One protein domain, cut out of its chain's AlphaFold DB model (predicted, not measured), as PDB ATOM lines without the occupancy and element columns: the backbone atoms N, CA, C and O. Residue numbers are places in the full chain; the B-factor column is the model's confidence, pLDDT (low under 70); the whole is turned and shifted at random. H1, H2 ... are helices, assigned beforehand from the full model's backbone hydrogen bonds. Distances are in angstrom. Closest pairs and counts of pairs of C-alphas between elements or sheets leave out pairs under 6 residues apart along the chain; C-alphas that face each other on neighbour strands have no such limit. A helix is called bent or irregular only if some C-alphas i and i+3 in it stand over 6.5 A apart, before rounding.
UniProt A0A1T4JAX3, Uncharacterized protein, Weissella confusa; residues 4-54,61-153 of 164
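This is residues 4 to 54 and 61 to 153 of the 164 residues of an uncharacterized protein of Weissella confusa (UniProt A0A1T4JAX3). Look for a long helical hairpin, H3 and H4, in the middle; a second hairpin, H1 and H2, packs on one side of it, and beyond the end of H4 the chain folds back through H5 into H6, which crosses H3 and H4. The printed part has 144 residues with six named helices, H1 to H6, and no named strand: all helix. It is compact, with a radius of gyration of the C-alphas of 16.2 A and spans of 46 by 31 by 28 A.

Find C-alpha 5 at (40.992, -17.361, -33.399), where H1 begins; it runs through residues 5 to 20. H2 is residues 25 to 41. H3, residues 66 to 87, spans 32.3 A and is irregular, with C-alphas 80 and 83 7.1 A apart and a kink of 36 degrees near residue 80. H4, residues 93 to 118, spans 37.2 A. H5 is residues 122 to 134; H6, residues 139 to 149, ends at C-alpha 149 (52.027, -15.897, -8.020).

Begin at H1 and H2, a hairpin whose closest C-alphas, of Gly 15 and Ala 28, are 5.4 A apart. H1 touches H3 with residues 14 to 20 alone, closest at C-alphas 17 and 66, 5.7 A. In the hairpin of H3 and H4, the closest C-alphas, 67 and 109, are 5.2 A apart, at a shallow tilt of 18 degrees. H6 touches H4 about perpendicular, at 88 degrees, closest at C-alphas 143 and 114, 6.3 A. H5 touches H6, closest at C-alphas 132 and 139, 5.3 A. Every O i to N i+4 pair is within hydrogen-bond range in H1, H2, H4, H5 and H6; in H3, 14 of 18 are.

Residues 55 to 60 are cut out, leaving 17.4 A between C-alphas 54 and 61. Of the links printed whole, none is long. Confidence is under 70 at 39 residues, among them 41 to 54 and 82 to 91.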
ATOM      1  N   THR A   4      44.076 -15.066 -35.545       51.88
ATOM      2  CA  THR A   4      42.880 -14.391 -34.993       51.88
ATOM      3  C   THR A   4      42.045 -15.217 -34.010       51.88
ATOM      4  O   THR A   4      41.497 -14.665 -33.061       51.88
ATOM      5  N   VAL A   5      41.946 -16.539 -34.180       46.56
ATOM      6  CA  VAL A   5      40.992 -17.361 -33.399       46.56
ATOM      7  C   VAL A   5      41.408 -17.502 -31.929       46.56
ATOM      8  O   VAL A   5      40.566 -17.432 -31.031       46.56
ATOM      9  N   HIS A   6      42.709 -17.650 -31.662       52.81
ATOM     10  CA  HIS A   6      43.227 -17.782 -30.296       52.81
ATOM     11  C   HIS A   6      43.186 -16.458 -29.523       52.81
ATOM     12  O   HIS A   6      42.850 -16.460 -28.339       52.81
ATOM     13  N   THR A   7      43.435 -15.332 -30.194       68.69
ATOM     14  CA  THR A   7      43.241 -13.987 -29.638       68.69
ATOM     15  C   THR A   7      41.767 -13.731 -29.327       68.69
ATOM     16  O   THR A   7      41.445 -13.282 -28.231       68.69
ATOM     17  N   GLN A   8      40.844 -14.093 -30.224       73.25
ATOM     18  CA  GLN A   8      39.412 -13.879 -30.003       73.25
ATOM     19  C   GLN A   8      38.885 -14.661 -28.789       73.25
ATOM     20  O   GLN A   8      38.178 -14.103 -27.952       73.25
ATOM     21  N   ALA A   9      39.248 -15.940 -28.650       76.25
ATOM     22  CA  ALA A   9      38.849 -16.757 -27.499       76.25
ATOM     23  C   ALA A   9      39.415 -16.223 -26.171       76.25
ATOM     24  O   ALA A   9      38.723 -16.228 -25.147       76.25
ATOM     25  N   PHE A  10      40.651 -15.725 -26.195       79.81
ATOM     26  CA  PHE A  10      41.284 -15.088 -25.046       79.81
ATOM     27  C   PHE A  10      40.582 -13.776 -24.667       79.81
ATOM     28  O   PHE A  10      40.180 -13.600 -23.520       79.81
ATOM     29  N   MET A  11      40.335 -12.896 -25.637       83.38
ATOM     30  CA  MET A  11      39.653 -11.615 -25.439       83.38
ATOM     31  C   MET A  11      38.215 -11.796 -24.927       83.38
ATOM     32  O   MET A  11      37.781 -11.091 -24.017       83.38
ATOM     33  N   MET A  12      37.487 -12.801 -25.427       84.12
ATOM     34  CA  MET A  12      36.171 -13.168 -24.889       84.12
ATOM     35  C   MET A  12      36.259 -13.670 -23.443       84.12
ATOM     36  O   MET A  12      35.461 -13.271 -22.594       84.12
ATOM     37  N   SER A  13      37.243 -14.521 -23.142       85.31
ATOM     38  CA  SER A  13      37.497 -15.002 -21.777       85.31
ATOM     39  C   SER A  13      37.808 -13.849 -20.819       85.31
ATOM     40  O   SER A  13      37.276 -13.818 -19.707       85.31
ATOM     41  N   PHE A  14      38.592 -12.867 -21.269       86.69
ATOM     42  CA  PHE A  14      38.905 -11.674 -20.491       86.69
ATOM     43  C   PHE A  14      37.657 -10.810 -20.264       86.69
ATOM     44  O   PHE A  14      37.378 -10.423 -19.131       86.69
ATOM     45  N   GLY A  15      36.823 -10.608 -21.290       87.94
ATOM     46  CA  GLY A  15      35.536  -9.917 -21.153       87.94
ATOM     47  C   GLY A  15      34.620 -10.562 -20.108       87.94
ATOM     48  O   GLY A  15      34.042  -9.871 -19.273       87.94
ATOM     49  N   ASN A  16      34.557 -11.896 -20.076       88.12
ATOM     50  CA  ASN A  16      33.797 -12.629 -19.060       88.12
ATOM     51  C   ASN A  16      34.350 -12.424 -17.641       88.12
ATOM     52  O   ASN A  16      33.579 -12.370 -16.681       88.12
ATOM     53  N   ILE A  17      35.670 -12.309 -17.493       86.88
ATOM     54  CA  ILE A  17      36.313 -11.968 -16.219       86.88
ATOM     55  C   ILE A  17      35.948 -10.545 -15.784       86.88
ATOM     56  O   ILE A  17      35.581 -10.347 -14.625       86.88
ATOM     57  N   LEU A  18      35.961  -9.571 -16.697       88.06
ATOM     58  CA  LEU A  18      35.528  -8.202 -16.396       88.06
ATOM     59  C   LEU A  18      34.078  -8.178 -15.894       88.06
ATOM     60  O   LEU A  18      33.790  -7.580 -14.859       88.06
ATOM     61  N   VAL A  19      33.176  -8.918 -16.544       88.50
ATOM     62  CA  VAL A  19      31.778  -9.023 -16.093       88.50
ATOM     63  C   VAL A  19      31.670  -9.644 -14.702       88.50
ATOM     64  O   VAL A  19      31.000  -9.105 -13.823       88.50
ATOM     65  N   LYS A  20      32.383 -10.746 -14.454       86.56
ATOM     66  CA  LYS A  20      32.391 -11.416 -13.145       86.56
ATOM     67  C   LYS A  20      33.041 -10.588 -12.030       86.56
ATOM     68  O   LYS A  20      32.798 -10.866 -10.861       86.56
ATOM     69  N   THR A  21      33.860  -9.594 -12.372       83.56
ATOM     70  CA  THR A  21      34.454  -8.641 -11.419       83.56
ATOM     71  C   THR A  21      33.631  -7.356 -11.272       83.56
ATOM     72  O   THR A  21      34.056  -6.440 -10.576       83.56
ATOM     73  N   GLY A  22      32.435  -7.292 -11.872       84.38
ATOM     74  CA  GLY A  22      31.467  -6.210 -11.671       84.38
ATOM     75  C   GLY A  22      31.421  -5.157 -12.779       84.38
ATOM     76  O   GLY A  22      30.683  -4.181 -12.648       84.38
ATOM     77  N   VAL A  23      32.160  -5.330 -13.880       86.50
ATOM     78  CA  VAL A  23      32.026  -4.459 -15.057       86.50
ATOM     79  C   VAL A  23      30.723  -4.794 -15.782       86.50
ATOM     80  O   VAL A  23      30.406  -5.957 -16.019       86.50
ATOM     81  N   ARG A  24      29.951  -3.777 -16.172       88.81
ATOM     82  CA  ARG A  24      28.725  -4.000 -16.954       88.81
ATOM     83  C   ARG A  24      29.047  -4.689 -18.293       88.81
ATOM     84  O   ARG A  24      30.022  -4.280 -18.929       88.81
ATOM     85  N   PRO A  25      28.254  -5.675 -18.753       88.31
ATOM     86  CA  PRO A  25      28.536  -6.426 -19.980       88.31
ATOM     87  C   PRO A  25      28.787  -5.559 -21.215       88.31
ATOM     88  O   PRO A  25      29.692  -5.847 -21.996       88.31
ATOM     89  N   GLU A  26      28.047  -4.464 -21.371       89.44
ATOM     90  CA  GLU A  26      28.178  -3.565 -22.521       89.44
ATOM     91  C   GLU A  26      29.520  -2.824 -22.485       89.44
ATOM     92  O   GLU A  26      30.193  -2.684 -23.506       89.44
ATOM     93  N   VAL A  27      29.943  -2.397 -21.292       87.06
ATOM     94  CA  VAL A  27      31.231  -1.725 -21.071       87.06
ATOM     95  C   VAL A  27      32.382  -2.710 -21.263       87.06
ATOM     96  O   VAL A  27      33.356  -2.380 -21.935       87.06
ATOM     97  N   ALA A  28      32.258  -3.933 -20.739       86.12
ATOM     98  CA  ALA A  28      33.244  -4.988 -20.947       86.12
ATOM     99  C   ALA A  28      33.414  -5.290 -22.445       86.12
ATOM    100  O   ALA A  28      34.538  -5.321 -22.937       86.12
ATOM    101  N   GLY A  29      32.314  -5.416 -23.196       85.38
ATOM    102  CA  GLY A  29      32.355  -5.611 -24.647       85.38
ATOM    103  C   GLY A  29      33.072  -4.478 -25.389       85.38
ATOM    104  O   GLY A  29      33.912  -4.739 -26.248       85.38
ATOM    105  N   GLN A  30      32.802  -3.220 -25.023       87.56
ATOM    106  CA  GLN A  30      33.475  -2.054 -25.612       87.56
ATOM    107  C   GLN A  30      34.977  -2.029 -25.312       87.56
ATOM    108  O   GLN A  30      35.776  -1.743 -26.201       87.56
ATOM    109  N   VAL A  31      35.364  -2.330 -24.072       86.81
ATOM    110  CA  VAL A  31      36.771  -2.401 -23.662       86.81
ATOM    111  C   VAL A  31      37.505  -3.491 -24.435       86.81
ATOM    112  O   VAL A  31      38.563  -3.226 -24.999       86.81
ATOM    113  N   ILE A  32      36.926  -4.690 -24.523       86.62
ATOM    114  CA  ILE A  32      37.523  -5.806 -25.261       86.62
ATOM    115  C   ILE A  32      37.675  -5.473 -26.746       86.62
ATOM    116  O   ILE A  32      38.730  -5.726 -27.321       86.62
ATOM    117  N   ALA A  33      36.662  -4.859 -27.362       84.75
ATOM    118  CA  ALA A  33      36.748  -4.434 -28.756       84.75
ATOM    119  C   ALA A  33      37.882  -3.419 -28.981       84.75
ATOM    120  O   ALA A  33      38.609  -3.530 -29.967       84.75
ATOM    121  N   LYS A  34      38.071  -2.467 -28.055       84.44
ATOM    122  CA  LYS A  34      39.168  -1.488 -28.116       84.44
ATOM    123  C   LYS A  34      40.538  -2.140 -27.951       84.44
ATOM    124  O   LYS A  34      41.419  -1.872 -28.758       84.44
ATOM    125  N   LEU A  35      40.710  -3.015 -26.959       80.12
ATOM    126  CA  LEU A  35      41.971  -3.738 -26.748       80.12
ATOM    127  C   LEU A  35      42.329  -4.607 -27.957       80.12
ATOM    128  O   LEU A  35      43.468  -4.595 -28.404       80.12
ATOM    129  N   HIS A  36      41.345  -5.300 -28.531       79.19
ATOM    130  CA  HIS A  36      41.538  -6.114 -29.728       79.19
ATOM    131  C   HIS A  36      41.904  -5.270 -30.962       79.19
ATOM    132  O   HIS A  36      42.746  -5.674 -31.759       79.19
ATOM    133  N   ALA A  37      41.309  -4.084 -31.123       78.69
ATOM    134  CA  ALA A  37      41.663  -3.170 -32.209       78.69
ATOM    135  C   ALA A  37      43.085  -2.608 -32.057       78.69
ATOM    136  O   ALA A  37      43.823  -2.558 -33.039       78.69
ATOM    137  N   LEU A  38      43.475  -2.221 -30.838       74.50
ATOM    138  CA  LEU A  38      44.817  -1.715 -30.540       74.50
ATOM    139  C   LEU A  38      45.879  -2.810 -30.717       74.50
ATOM    140  O   LEU A  38      46.910  -2.560 -31.332       74.50
ATOM    141  N   GLU A  39      45.611  -4.043 -30.283       71.31
ATOM    142  CA  GLU A  39      46.507  -5.182 -30.522       71.31
ATOM    143  C   GLU A  39      46.675  -5.475 -32.026       71.31
ATOM    144  O   GLU A  39      47.793  -5.675 -32.503       71.31
ATOM    145  N   ALA A  40      45.586  -5.436 -32.803       71.38
ATOM    146  CA  ALA A  40      45.656  -5.611 -34.253       71.38
ATOM    147  C   ALA A  40      46.472  -4.498 -34.945       71.38
ATOM    148  O   ALA A  40      47.179  -4.768 -35.918       71.38
ATOM    149  N   GLN A  41      46.391  -3.260 -34.444       67.56
ATOM    150  CA  GLN A  41      47.174  -2.117 -34.929       67.56
ATOM    151  C   GLN A  41      48.648  -2.192 -34.537       67.56
ATOM    152  O   GLN A  41      49.497  -1.741 -35.301       67.56
ATOM    153  N   ALA A  42      48.962  -2.809 -33.397       61.78
ATOM    154  CA  ALA A  42      50.328  -2.990 -32.913       61.78
ATOM    155  C   ALA A  42      51.220  -3.820 -33.851       61.78
ATOM    156  O   ALA A  42      52.385  -4.039 -33.519       61.78
ATOM    157  N   VAL A  43      50.671  -4.346 -34.966       55.34
ATOM    158  CA  VAL A  43      51.278  -5.386 -35.811       55.34
ATOM    159  C   VAL A  43      51.965  -6.389 -34.891       55.34
ATOM    160  O   VAL A  43      53.158  -6.672 -35.034       55.34
ATOM    161  N   ALA A  44      51.239  -6.790 -33.832       49.06
ATOM    162  CA  ALA A  44      51.808  -7.570 -32.753       49.06
ATOM    163  C   ALA A  44      52.520  -8.746 -33.405       49.06
ATOM    164  O   ALA A  44      51.958  -9.367 -34.314       49.06
ATOM    165  N   TYR A  45      53.785  -8.931 -33.010       46.34
ATOM    166  CA  TYR A  45      54.672 -10.024 -33.388       46.34
ATOM    167  C   TYR A  45      53.899 -11.171 -34.054       46.34
ATOM    168  O   TYR A  45      52.955 -11.664 -33.429       46.34
ATOM    169  N   PRO A  46      54.302 -11.690 -35.232       43.25
ATOM    170  CA  PRO A  46      53.781 -12.948 -35.768       43.25
ATOM    171  C   PRO A  46      54.236 -14.137 -34.899       43.25
ATOM    172  O   PRO A  46      54.754 -15.147 -35.361       43.25
ATOM    173  N   SER A  47      54.067 -14.026 -33.589       48.34
ATOM    174  CA  SER A  47      53.892 -15.103 -32.661       48.34
ATOM    175  C   SER A  47      52.639 -15.840 -33.123       48.34
ATOM    176  O   SER A  47      51.522 -15.531 -32.719       48.34
ATOM    177  N   ASN A  48      52.823 -16.880 -33.935       52.41
ATOM    178  CA  ASN A  48      51.842 -17.949 -34.158       52.41
ATOM    179  C   ASN A  48      51.449 -18.676 -32.842       52.41
ATOM    180  O   ASN A  48      51.026 -19.830 -32.869       52.41
ATOM    181  N   ARG A  49      51.644 -18.057 -31.668       56.34
ATOM    182  CA  ARG A  49      51.396 -18.620 -30.349       56.34
ATOM    183  C   ARG A  49      50.199 -17.934 -29.715       56.34
ATOM    184  O   ARG A  49      50.133 -16.709 -29.598       56.34
ATOM    185  N   ALA A  50      49.259 -18.763 -29.278       62.72
ATOM    186  CA  ALA A  50      48.123 -18.346 -28.476       62.72
ATOM    187  C   ALA A  50      48.586 -17.569 -27.234       62.72
ATOM    188  O   ALA A  50      49.702 -17.779 -26.748       62.72
ATOM    189  N   TYR A  51      47.741 -16.674 -26.720       65.81
ATOM    190  CA  TYR A  51      47.937 -16.155 -25.369       65.81
ATOM    191  C   TYR A  51      48.013 -17.336 -24.393       65.81
ATOM    192  O   TYR A  51      47.210 -18.268 -24.529       65.81
ATOM    193  N   PRO A  52      48.936 -17.331 -23.418       64.44
ATOM    194  CA  PRO A  52      48.860 -18.295 -22.337       64.44
ATOM    195  C   PRO A  52      47.562 -18.027 -21.573       64.44
ATOM    196  O   PRO A  52      47.392 -16.989 -20.936       64.44
ATOM    197  N   THR A  53      46.597 -18.938 -21.698       64.25
ATOM    198  CA  THR A  53      45.350 -18.859 -20.937       64.25
ATOM    199  C   THR A  53      45.664 -19.227 -19.491       64.25
ATOM    200  O   THR A  53      46.068 -20.368 -19.246       64.25
ATOM    201  N   PRO A  54      45.485 -18.310 -18.526       63.91
ATOM    202  CA  PRO A  54      45.859 -18.601 -17.158       63.91
ATOM    203  C   PRO A  54      44.980 -19.696 -16.558       63.91
ATOM    204  O   PRO A  54      43.746 -19.636 -16.606       63.91
ATOM    205  N   GLY A  61      39.455 -24.511  -2.413       39.72
ATOM    206  CA  GLY A  61      38.220 -25.090  -2.967       39.72
ATOM    207  C   GLY A  61      37.111 -24.096  -3.344       39.72
ATOM    208  O   GLY A  61      36.085 -24.528  -3.864       39.72
ATOM    209  N   GLN A  62      37.316 -22.786  -3.172       41.28
ATOM    210  CA  GLN A  62      36.464 -21.760  -3.773       41.28
ATOM    211  C   GLN A  62      37.160 -21.158  -4.994       41.28
ATOM    212  O   GLN A  62      38.273 -20.646  -4.915       41.28
ATOM    213  N   THR A  63      36.486 -21.215  -6.138       46.75
ATOM    214  CA  THR A  63      36.918 -20.637  -7.415       46.75
ATOM    215  C   THR A  63      36.907 -19.099  -7.317       46.75
ATOM    216  O   THR A  63      35.971 -18.460  -7.786       46.75
ATOM    217  N   ARG A  64      37.894 -18.493  -6.636       52.47
ATOM    218  CA  ARG A  64      37.947 -17.041  -6.353       52.47
ATOM    219  C   ARG A  64      38.828 -16.221  -7.303       52.47
ATOM    220  O   ARG A  64      38.666 -15.010  -7.349       52.47
ATOM    221  N   GLY A  65      39.713 -16.823  -8.096       54.94
ATOM    222  CA  GLY A  65      40.710 -16.082  -8.890       54.94
ATOM    223  C   GLY A  65      40.219 -15.477 -10.204       54.94
ATOM    224  O   GLY A  65      40.984 -15.388 -11.154       54.94
ATOM    225  N   THR A  66      38.982 -14.985 -10.258       73.81
ATOM    226  CA  THR A  66      38.499 -14.196 -11.400       73.81
ATOM    227  C   THR A  66      39.336 -12.921 -11.584       73.81
ATOM    228  O   THR A  66      39.700 -12.590 -12.708       73.81
ATOM    229  N   ALA A  67      39.683 -12.220 -10.495       76.75
ATOM    230  CA  ALA A  67      40.483 -10.994 -10.569       76.75
ATOM    231  C   ALA A  67      41.960 -11.288 -10.881       76.75
ATOM    232  O   ALA A  67      42.529 -10.659 -11.765       76.75
ATOM    233  N   ALA A  68      42.542 -12.300 -10.229       76.31
ATOM    234  CA  ALA A  68      43.914 -12.751 -10.473       76.31
ATOM    235  C   ALA A  68      44.132 -13.221 -11.922       76.31
ATOM    236  O   ALA A  68      45.092 -12.817 -12.571       76.31
ATOM    237  N   GLN A  69      43.199 -14.013 -12.470       78.81
ATOM    238  CA  GLN A  69      43.221 -14.380 -13.887       78.81
ATOM    239  C   GLN A  69      43.128 -13.143 -14.781       78.81
ATOM    240  O   GLN A  69      43.848 -13.060 -15.767       78.81
ATOM    241  N   GLY A  70      42.289 -12.168 -14.422       84.50
ATOM    242  CA  GLY A  70      42.207 -10.896 -15.133       84.50
ATOM    243  C   GLY A  70      43.530 -10.134 -15.153       84.50
ATOM    244  O   GLY A  70      43.918  -9.667 -16.217       84.50
ATOM    245  N   LEU A  71      44.229 -10.046 -14.017       84.94
ATOM    246  CA  LEU A  71      45.532  -9.373 -13.913       84.94
ATOM    247  C   LEU A  71      46.580 -10.050 -14.805       84.94
ATOM    248  O   LEU A  71      47.240  -9.378 -15.591       84.94
ATOM    249  N   VAL A  72      46.670 -11.383 -14.775       81.19
ATOM    250  CA  VAL A  72      47.594 -12.134 -15.645       81.19
ATOM    251  C   VAL A  72      47.222 -11.983 -17.125       81.19
ATOM    252  O   VAL A  72      48.099 -11.818 -17.973       81.19
ATOM    253  N   MET A  73      45.929 -12.012 -17.464       83.88
ATOM    254  CA  MET A  73      45.483 -11.793 -18.842       83.88
ATOM    255  C   MET A  73      45.816 -10.381 -19.330       83.88
ATOM    256  O   MET A  73      46.300 -10.239 -20.449       83.88
ATOM    257  N   LEU A  74      45.605  -9.361 -18.496       86.38
ATOM    258  CA  LEU A  74      45.933  -7.976 -18.817       86.38
ATOM    259  C   LEU A  74      47.443  -7.785 -19.012       86.38
ATOM    260  O   LEU A  74      47.840  -7.237 -20.034       86.38
ATOM    261  N   ALA A  75      48.273  -8.345 -18.127       80.94
ATOM    262  CA  ALA A  75      49.730  -8.317 -18.263       80.94
ATOM    263  C   ALA A  75      50.211  -8.957 -19.580       80.94
ATOM    264  O   ALA A  75      51.129  -8.463 -20.232       80.94
ATOM    265  N   ASN A  76      49.557 -10.034 -20.030       78.00
ATOM    266  CA  ASN A  76      49.868 -10.636 -21.327       78.00
ATOM    267  C   ASN A  76      49.458  -9.740 -22.512       78.00
ATOM    268  O   ASN A  76      50.164  -9.721 -23.522       78.00
ATOM    269  N   ILE A  77      48.338  -9.012 -22.408       79.50
ATOM    270  CA  ILE A  77      47.910  -8.028 -23.421       79.50
ATOM    271  C   ILE A  77      48.916  -6.882 -23.487       79.50
ATOM    272  O   ILE A  77      49.350  -6.526 -24.581       79.50
ATOM    273  N   GLU A  78      49.316  -6.335 -22.339       79.31
ATOM    274  CA  GLU A  78      50.337  -5.288 -22.240       79.31
ATOM    275  C   GLU A  78      51.647  -5.714 -22.903       79.31
ATOM    276  O   GLU A  78      52.142  -5.017 -23.787       79.31
ATOM    277  N   ASN A  79      52.157  -6.895 -22.546       75.75
ATOM    278  CA  ASN A  79      53.420  -7.408 -23.068       75.75
ATOM    279  C   ASN A  79      53.387  -7.570 -24.600       75.75
ATOM    280  O   ASN A  79      54.274  -7.104 -25.312       75.75
ATOM    281  N   ARG A  80      52.318  -8.157 -25.154       71.81
ATOM    282  CA  ARG A  80      52.194  -8.311 -26.617       71.81
ATOM    283  C   ARG A  80      51.966  -6.998 -27.350       71.81
ATOM    284  O   ARG A  80      52.341  -6.873 -28.515       71.81
ATOM    285  N   SER A  81      51.391  -6.025 -26.659       70.62
ATOM    286  CA  SER A  81      51.164  -4.684 -27.181       70.62
ATOM    287  C   SER A  81      52.383  -3.775 -27.001       70.62
ATOM    288  O   SER A  81      52.315  -2.613 -27.382       70.62
ATOM    289  N   PHE A  82      53.519  -4.280 -26.497       68.88
ATOM    290  CA  PHE A  82      54.738  -3.488 -26.314       68.88
ATOM    291  C   PHE A  82      55.237  -2.848 -27.621       68.88
ATOM    292  O   PHE A  82      55.758  -1.736 -27.619       68.88
ATOM    293  N   ASN A  83      55.000  -3.486 -28.771       65.75
ATOM    294  CA  ASN A  83      55.322  -2.893 -30.072       65.75
ATOM    295  C   ASN A  83      54.540  -1.605 -30.375       65.75
ATOM    296  O   ASN A  83      55.006  -0.826 -31.204       65.75
ATOM    297  N   LEU A  84      53.416  -1.329 -29.700       65.38
ATOM    298  CA  LEU A  84      52.741  -0.032 -29.801       65.38
ATOM    299  C   LEU A  84      53.686   1.113 -29.430       65.38
ATOM    300  O   LEU A  84      53.677   2.125 -30.120       65.38
ATOM    301  N   TYR A  85      54.547   0.934 -28.422       69.31
ATOM    302  CA  TYR A  85      55.549   1.933 -28.029       69.31
ATOM    303  C   TYR A  85      56.637   2.147 -29.090       69.31
ATOM    304  O   TYR A  85      57.271   3.195 -29.116       69.31
ATOM    305  N   ASN A  86      56.862   1.161 -29.967       67.88
ATOM    306  CA  ASN A  86      57.818   1.262 -31.073       67.88
ATOM    307  C   ASN A  86      57.188   1.854 -32.346       67.88
ATOM    308  O   ASN A  86      57.906   2.377 -33.195       67.88
ATOM    309  N   ILE A  87      55.869   1.722 -32.513       65.44
ATOM    310  CA  ILE A  87      55.120   2.189 -33.694       65.44
ATOM    311  C   ILE A  87      54.622   3.620 -33.499       65.44
ATOM    312  O   ILE A  87      54.566   4.399 -34.450       65.44
ATOM    313  N   TYR A  88      54.247   3.959 -32.271       68.31
ATOM    314  CA  TYR A  88      53.710   5.253 -31.908       68.31
ATOM    315  C   TYR A  88      54.729   6.053 -31.100       68.31
ATOM    316  O   TYR A  88      55.327   5.537 -30.161       68.31
ATOM    317  N   ASP A  89      54.872   7.342 -31.414       68.44
ATOM    318  CA  ASP A  89      55.587   8.270 -30.538       68.44
ATOM    319  C   ASP A  89      54.955   8.269 -29.136       68.44
ATOM    320  O   ASP A  89      53.736   8.139 -28.998       68.44
ATOM    321  N   ALA A  90      55.751   8.521 -28.092       62.16
ATOM    322  CA  ALA A  90      55.291   8.556 -26.693       62.16
ATOM    323  C   ALA A  90      54.098   9.512 -26.436       62.16
ATOM    324  O   ALA A  90      53.390   9.393 -25.441       62.16
ATOM    325  N   ASN A  91      53.856  10.467 -27.340       61.44
ATOM    326  CA  ASN A  91      52.745  11.420 -27.276       61.44
ATOM    327  C   ASN A  91      51.548  11.056 -28.170       61.44
ATOM    328  O   ASN A  91      50.601  11.846 -28.261       61.44
ATOM    329  N   ALA A  92      51.564   9.904 -28.836       78.44
ATOM    330  CA  ALA A  92      50.460   9.466 -29.674       78.44
ATOM    331  C   ALA A  92      49.184   9.287 -28.847       78.44
ATOM    332  O   ALA A  92      49.196   8.885 -27.679       78.44
ATOM    333  N   HIS A  93      48.052   9.628 -29.453       79.62
ATOM    334  CA  HIS A  93      46.765   9.544 -28.778       79.62
ATOM    335  C   HIS A  93      46.397   8.089 -28.470       79.62
ATOM    336  O   HIS A  93      45.912   7.795 -27.382       79.62
ATOM    337  N   GLU A  94      46.696   7.190 -29.400       73.75
ATOM    338  CA  GLU A  94      46.436   5.756 -29.359       73.75
ATOM    339  C   GLU A  94      47.208   5.076 -28.225       73.75
ATOM    340  O   GLU A  94      46.627   4.303 -27.464       73.75
ATOM    341  N   LEU A  95      48.487   5.428 -28.054       75.00
ATOM    342  CA  LEU A  95      49.323   4.899 -26.977       75.00
ATOM    343  C   LEU A  95      48.807   5.336 -25.600       75.00
ATOM    344  O   LEU A  95      48.593   4.503 -24.724       75.00
ATOM    345  N   ARG A  96      48.478   6.623 -25.437       81.19
ATOM    346  CA  ARG A  96      47.893   7.134 -24.184       81.19
ATOM    347  C   ARG A  96      46.518   6.540 -23.892       81.19
ATOM    348  O   ARG A  96      46.175   6.311 -22.735       81.19
ATOM    349  N   GLN A  97      45.707   6.294 -24.922       80.81
ATOM    350  CA  GLN A  97      44.433   5.592 -24.763       80.81
ATOM    351  C   GLN A  97      44.643   4.145 -24.308       80.81
ATOM    352  O   GLN A  97      43.898   3.678 -23.445       80.81
ATOM    353  N   PHE A  98      45.640   3.450 -24.863       81.62
ATOM    354  CA  PHE A  98      45.999   2.098 -24.454       81.62
ATOM    355  C   PHE A  98      46.432   2.065 -22.984       81.62
ATOM    356  O   PHE A  98      45.802   1.366 -22.192       81.62
ATOM    357  N   GLU A  99      47.412   2.888 -22.599       83.38
ATOM    358  CA  GLU A  99      47.891   3.017 -21.215       83.38
ATOM    359  C   GLU A  99      46.759   3.363 -20.241       83.38
ATOM    360  O   GLU A  99      46.656   2.775 -19.166       83.38
ATOM    361  N   ALA A 100      45.861   4.277 -20.622       86.62
ATOM    362  CA  ALA A 100      44.730   4.655 -19.785       86.62
ATOM    363  C   ALA A 100      43.741   3.497 -19.587       86.62
ATOM    364  O   ALA A 100      43.291   3.260 -18.466       86.62
ATOM    365  N   ILE A 101      43.391   2.763 -20.650       86.00
ATOM    366  CA  ILE A 101      42.490   1.603 -20.553       86.00
ATOM    367  C   ILE A 101      43.134   0.521 -19.690       86.00
ATOM    368  O   ILE A 101      42.496   0.008 -18.773       86.00
ATOM    369  N   VAL A 102      44.394   0.203 -19.964       86.06
ATOM    370  CA  VAL A 102      45.173  -0.778 -19.217       86.06
ATOM    371  C   VAL A 102      45.243  -0.406 -17.736       86.06
ATOM    372  O   VAL A 102      44.833  -1.197 -16.890       86.06
ATOM    373  N   GLY A 103      45.649   0.823 -17.412       86.69
ATOM    374  CA  GLY A 103      45.757   1.293 -16.034       86.69
ATOM    375  C   GLY A 103      44.418   1.284 -15.292       86.69
ATOM    376  O   GLY A 103      44.365   0.939 -14.110       86.69
ATOM    377  N   LEU A 104      43.309   1.608 -15.966       90.06
ATOM    378  CA  LEU A 104      41.970   1.511 -15.374       90.06
ATOM    379  C   LEU A 104      41.579   0.061 -15.069       90.06
ATOM    380  O   LEU A 104      41.056  -0.219 -13.989       90.06
ATOM    381  N   LEU A 105      41.834  -0.863 -15.999       89.44
ATOM    382  CA  LEU A 105      41.520  -2.279 -15.812       89.44
ATOM    383  C   LEU A 105      42.378  -2.904 -14.721       89.44
ATOM    384  O   LEU A 105      41.844  -3.623 -13.879       89.44
ATOM    385  N   HIS A 106      43.669  -2.585 -14.702       89.00
ATOM    386  CA  HIS A 106      44.595  -3.031 -13.674       89.00
ATOM    387  C   HIS A 106      44.101  -2.597 -12.290       89.00
ATOM    388  O   HIS A 106      43.894  -3.434 -11.412       89.00
ATOM    389  N   ASN A 107      43.823  -1.302 -12.107       89.44
ATOM    390  CA  ASN A 107      43.351  -0.765 -10.831       89.44
ATOM    391  C   ASN A 107      42.026  -1.394 -10.378       89.44
ATOM    392  O   ASN A 107      41.883  -1.737  -9.205       89.44
ATOM    393  N   HIS A 108      41.073  -1.576 -11.298       89.69
ATOM    394  CA  HIS A 108      39.795  -2.234 -11.003       89.69
ATOM    395  C   HIS A 108      39.995  -3.685 -10.553       89.69
ATOM    396  O   HIS A 108      39.486  -4.095  -9.508       89.69
ATOM    397  N   LEU A 109      40.761  -4.465 -11.318       87.12
ATOM    398  CA  LEU A 109      41.034  -5.868 -11.011       87.12
ATOM    399  C   LEU A 109      41.789  -6.009  -9.688       87.12
ATOM    400  O   LEU A 109      41.452  -6.885  -8.892       87.12
ATOM    401  N   LEU A 110      42.740  -5.115  -9.409       86.62
ATOM    402  CA  LEU A 110      43.469  -5.095  -8.149       86.62
ATOM    403  C   LEU A 110      42.572  -4.707  -6.970       86.62
ATOM    404  O   LEU A 110      42.639  -5.337  -5.919       86.62
ATOM    405  N   GLU A 111      41.680  -3.726  -7.123       87.25
ATOM    406  CA  GLU A 111      40.722  -3.361  -6.073       87.25
ATOM    407  C   GLU A 111      39.784  -4.529  -5.733       87.25
ATOM    408  O   GLU A 111      39.553  -4.839  -4.560       87.25
ATOM    409  N   VAL A 112      39.264  -5.213  -6.755       84.88
ATOM    410  CA  VAL A 112      38.447  -6.417  -6.572       84.88
ATOM    411  C   VAL A 112      39.276  -7.539  -5.944       84.88
ATOM    412  O   VAL A 112      38.787  -8.213  -5.037       84.88
ATOM    413  N   GLY A 113      40.531  -7.706  -6.363       79.12
ATOM    414  CA  GLY A 113      41.481  -8.660  -5.797       79.12
ATOM    415  C   GLY A 113      41.737  -8.423  -4.307       79.12
ATOM    416  O   GLY A 113      41.584  -9.339  -3.507       79.12
ATOM    417  N   VAL A 114      42.013  -7.180  -3.904       81.06
ATOM    418  CA  VAL A 114      42.169  -6.775  -2.496       81.06
ATOM    419  C   VAL A 114      40.923  -7.103  -1.690       81.06
ATOM    420  O   VAL A 114      41.039  -7.680  -0.612       81.06
ATOM    421  N   LYS A 115      39.727  -6.811  -2.215       80.12
ATOM    422  CA  LYS A 115      38.476  -7.215  -1.558       80.12
ATOM    423  C   LYS A 115      38.407  -8.737  -1.432       80.12
ATOM    424  O   LYS A 115      38.114  -9.230  -0.353       80.12
ATOM    425  N   GLN A 116      38.697  -9.502  -2.480       76.75
ATOM    426  CA  GLN A 116      38.668 -10.970  -2.426       76.75
ATOM    427  C   GLN A 116      39.628 -11.536  -1.374       76.75
ATOM    428  O   GLN A 116      39.229 -12.430  -0.624       76.75
ATOM    429  N   VAL A 117      40.843 -10.986  -1.293       73.44
ATOM    430  CA  VAL A 117      41.866 -11.328  -0.297       73.44
ATOM    431  C   VAL A 117      41.426 -10.950   1.113       73.44
ATOM    432  O   VAL A 117      41.571 -11.752   2.027       73.44
ATOM    433  N   TRP A 118      40.830  -9.772   1.291       72.88
ATOM    434  CA  TRP A 118      40.296  -9.324   2.579       72.88
ATOM    435  C   TRP A 118      39.221 -10.271   3.128       72.88
ATOM    436  O   TRP A 118      39.120 -10.481   4.331       72.88
ATOM    437  N   HIS A 119      38.429 -10.879   2.241       73.06
ATOM    438  CA  HIS A 119      37.439 -11.896   2.603       73.06
ATOM    439  C   HIS A 119      38.028 -13.321   2.685       73.06
ATOM    440  O   HIS A 119      37.266 -14.288   2.803       73.06
ATOM    441  N   MET A 120      39.345 -13.507   2.540       65.94
ATOM    442  CA  MET A 120      40.008 -14.773   2.871       65.94
ATOM    443  C   MET A 120      40.171 -14.892   4.391       65.94
ATOM    444  O   MET A 120      39.988 -13.937   5.141       65.94
ATOM    445  N   ASN A 121      40.452 -16.100   4.865       66.50
ATOM    446  CA  ASN A 121      40.703 -16.333   6.282       66.50
ATOM    447  C   ASN A 121      41.892 -15.483   6.797       66.50
ATOM    448  O   ASN A 121      42.824 -15.161   6.063       66.50
ATOM    449  N   SER A 122      41.861 -15.158   8.095       63.69
ATOM    450  CA  SER A 122      42.868 -14.336   8.799       63.69
ATOM    451  C   SER A 122      44.353 -14.689   8.524       63.69
ATOM    452  O   SER A 122      45.171 -13.767   8.445       63.69
ATOM    453  N   PRO A 123      44.748 -15.967   8.319       72.81
ATOM    454  CA  PRO A 123      46.154 -16.314   8.096       72.81
ATOM    455  C   PRO A 123      46.780 -15.716   6.829       72.81
ATOM    456  O   PRO A 123      47.897 -15.213   6.901       72.81
ATOM    457  N   GLU A 124      46.088 -15.732   5.683       71.38
ATOM    458  CA  GLU A 124      46.650 -15.186   4.432       71.38
ATOM    459  C   GLU A 124      46.716 -13.659   4.467       71.38
ATOM    460  O   GLU A 124      47.710 -13.061   4.065       71.38
ATOM    461  N   PHE A 125      45.703 -13.023   5.055       72.19
ATOM    462  CA  PHE A 125      45.716 -11.584   5.306       72.19
ATOM    463  C   PHE A 125      46.921 -11.156   6.167       72.19
ATOM    464  O   PHE A 125      47.608 -10.179   5.857       72.19
ATOM    465  N   THR A 126      47.212 -11.919   7.225       77.00
ATOM    466  CA  THR A 126      48.339 -11.646   8.129       77.00
ATOM    467  C   THR A 126      49.681 -11.775   7.405       77.00
ATOM    468  O   THR A 126      50.522 -10.888   7.538       77.00
ATOM    469  N   LYS A 127      49.869 -12.823   6.588       80.12
ATOM    470  CA  LYS A 127      51.092 -13.013   5.785       80.12
ATOM    471  C   LYS A 127      51.333 -11.857   4.817       80.12
ATOM    472  O   LYS A 127      52.453 -11.372   4.720       80.12
ATOM    473  N   LEU A 128      50.289 -11.394   4.130       79.62
ATOM    474  CA  LEU A 128      50.407 -10.297   3.165       79.62
ATOM    475  C   LEU A 128      50.686  -8.959   3.835       79.62
ATOM    476  O   LEU A 128      51.448  -8.152   3.310       79.62
ATOM    477  N   THR A 129      50.109  -8.737   5.014       78.81
ATOM    478  CA  THR A 129      50.397  -7.545   5.817       78.81
ATOM    479  C   THR A 129      51.845  -7.554   6.311       78.81
ATOM    480  O   THR A 129      52.516  -6.529   6.227       78.81
ATOM    481  N   ALA A 130      52.342  -8.709   6.769       81.62
ATOM    482  CA  ALA A 130      53.737  -8.874   7.172       81.62
ATOM    483  C   ALA A 130      54.695  -8.653   5.992       81.62
ATOM    484  O   ALA A 130      55.595  -7.834   6.106       81.62
ATOM    485  N   PHE A 131      54.438  -9.269   4.833       82.25
ATOM    486  CA  PHE A 131      55.235  -9.052   3.622       82.25
ATOM    487  C   PHE A 131      55.265  -7.575   3.206       82.25
ATOM    488  O   PHE A 131      56.333  -7.045   2.909       82.25
ATOM    489  N   ALA A 132      54.108  -6.902   3.201       82.44
ATOM    490  CA  ALA A 132      54.021  -5.484   2.854       82.44
ATOM    491  C   ALA A 132      54.865  -4.614   3.796       82.44
ATOM    492  O   ALA A 132      55.571  -3.718   3.343       82.44
ATOM    493  N   TYR A 133      54.816  -4.908   5.097       83.19
ATOM    494  CA  TYR A 133      55.606  -4.215   6.107       83.19
ATOM    495  C   TYR A 133      57.108  -4.499   5.969       83.19
ATOM    496  O   TYR A 133      57.900  -3.564   5.935       83.19
ATOM    497  N   GLU A 134      57.497  -5.771   5.849       86.38
ATOM    498  CA  GLU A 134      58.896  -6.215   5.761       86.38
ATOM    499  C   GLU A 134      59.611  -5.708   4.504       86.38
ATOM    500  O   GLU A 134      60.813  -5.466   4.546       86.38
ATOM    501  N   ASN A 135      58.882  -5.538   3.398       81.44
ATOM    502  CA  ASN A 135      59.437  -5.084   2.120       81.44
ATOM    503  C   ASN A 135      59.170  -3.597   1.843       81.44
ATOM    504  O   ASN A 135      59.480  -3.123   0.755       81.44
ATOM    505  N   GLU A 136      58.570  -2.869   2.793       88.19
ATOM    506  CA  GLU A 136      58.200  -1.452   2.649       88.19
ATOM    507  C   GLU A 136      57.356  -1.151   1.389       88.19
ATOM    508  O   GLU A 136      57.408  -0.059   0.820       88.19
ATOM    509  N   VAL A 137      56.535  -2.113   0.948       83.88
ATOM    510  CA  VAL A 137      55.671  -1.972  -0.234       83.88
ATOM    511  C   VAL A 137      54.214  -1.701   0.157       83.88
ATOM    512  O   VAL A 137      53.736  -2.180   1.189       83.88
ATOM    513  N   PRO A 138      53.434  -0.976  -0.670       85.31
ATOM    514  CA  PRO A 138      52.006  -0.809  -0.425       85.31
ATOM    515  C   PRO A 138      51.286  -2.162  -0.344       85.31
ATOM    516  O   PRO A 138      51.512  -3.042  -1.171       85.31
ATOM    517  N   TYR A 139      50.327  -2.311   0.577       79.50
ATOM    518  CA  TYR A 139      49.547  -3.554   0.723       79.50
ATOM    519  C   TYR A 139      48.887  -4.013  -0.588       79.50
ATOM    520  O   TYR A 139      48.793  -5.206  -0.861       79.50
ATOM    521  N   LYS A 140      48.469  -3.066  -1.441       80.75
ATOM    522  CA  LYS A 140      47.947  -3.377  -2.779       80.75
ATOM    523  C   LYS A 140      48.971  -4.125  -3.642       80.75
ATOM    524  O   LYS A 140      48.594  -5.104  -4.267       80.75
ATOM    525  N   VAL A 141      50.239  -3.719  -3.612       80.19
ATOM    526  CA  VAL A 141      51.338  -4.363  -4.352       80.19
ATOM    527  C   VAL A 141      51.599  -5.768  -3.802       80.19
ATOM    528  O   VAL A 141      51.692  -6.723  -4.563       80.19
ATOM    529  N   ALA A 142      51.606  -5.940  -2.475       79.44
ATOM    530  CA  ALA A 142      51.725  -7.263  -1.853       79.44
ATOM    531  C   ALA A 142      50.598  -8.225  -2.279       79.44
ATOM    532  O   ALA A 142      50.840  -9.395  -2.571       79.44
ATOM    533  N   VAL A 143      49.359  -7.725  -2.339       79.19
ATOM    534  CA  VAL A 143      48.204  -8.495  -2.814       79.19
ATOM    535  C   VAL A 143      48.323  -8.830  -4.297       79.19
ATOM    536  O   VAL A 143      47.998  -9.948  -4.682       79.19
ATOM    537  N   GLU A 144      48.769  -7.888  -5.123       81.25
ATOM    538  CA  GLU A 144      48.980  -8.104  -6.553       81.25
ATOM    539  C   GLU A 144      49.957  -9.257  -6.801       81.25
ATOM    540  O   GLU A 144      49.587 -10.223  -7.471       81.25
ATOM    541  N   HIS A 145      51.137  -9.214  -6.172       76.44
ATOM    542  CA  HIS A 145      52.131 -10.285  -6.243       76.44
ATOM    543  C   HIS A 145      51.542 -11.624  -5.809       76.44
ATOM    544  O   HIS A 145      51.582 -12.588  -6.565       76.44
ATOM    545  N   TYR A 146      50.886 -11.671  -4.649       76.88
ATOM    546  CA  TYR A 146      50.245 -12.895  -4.177       76.88
ATOM    547  C   TYR A 146      49.201 -13.440  -5.156       76.88
ATOM    548  O   TYR A 146      49.147 -14.642  -5.404       76.88
ATOM    549  N   LEU A 147      48.351 -12.583  -5.721       75.19
ATOM    550  CA  LEU A 147      47.329 -13.011  -6.673       75.19
ATOM    551  C   LEU A 147      47.957 -13.551  -7.961       75.19
ATOM    552  O   LEU A 147      47.497 -14.577  -8.464       75.19
ATOM    553  N   MET A 148      48.990 -12.885  -8.478       74.44
ATOM    554  CA  MET A 148      49.687 -13.296  -9.697       74.44
ATOM    555  C   MET A 148      50.522 -14.566  -9.487       74.44
ATOM    556  O   MET A 148      50.454 -15.461 -10.323       74.44
ATOM    557  N   ASP A 149      51.208 -14.718  -8.351       73.81
ATOM    558  CA  ASP A 149      52.027 -15.897  -8.020       73.81
ATOM    559  C   ASP A 149      51.196 -17.181  -7.887       73.81
ATOM    560  O   ASP A 149      51.675 -18.290  -8.131       73.81
ATOM    561  N   ASN A 150      49.917 -17.048  -7.528       70.19
ATOM    562  CA  ASN A 150      48.988 -18.171  -7.402       70.19
ATOM    563  C   ASN A 150      48.287 -18.544  -8.728       70.19
ATOM    564  O   ASN A 150      47.405 -19.414  -8.745       70.19
ATOM    565  N   VAL A 151      48.663 -17.920  -9.851       65.69
ATOM    566  CA  VAL A 151      48.107 -18.176 -11.187       65.69
ATOM    567  C   VAL A 151      49.237 -18.371 -12.209       65.69
ATOM    568  O   VAL A 151      50.016 -17.468 -12.480       65.69
ATOM    569  N   ALA A 152      49.304 -19.539 -12.853       58.03
ATOM    570  CA  ALA A 152      50.222 -19.754 -13.983       58.03
ATOM    571  C   ALA A 152      49.695 -19.070 -15.260       58.03
ATOM    572  O   ALA A 152      48.485 -19.045 -15.465       58.03
ATOM    573  N   ALA A 153      50.484 -18.617 -16.237       56.56
ATOM    574  CA  ALA A 153      51.759 -17.908 -16.180       56.56
ATOM    575  C   ALA A 153      51.621 -16.679 -17.104       56.56
ATOM    576  O   ALA A 153      50.880 -16.723 -18.095       56.56
TER     577      ALA A 153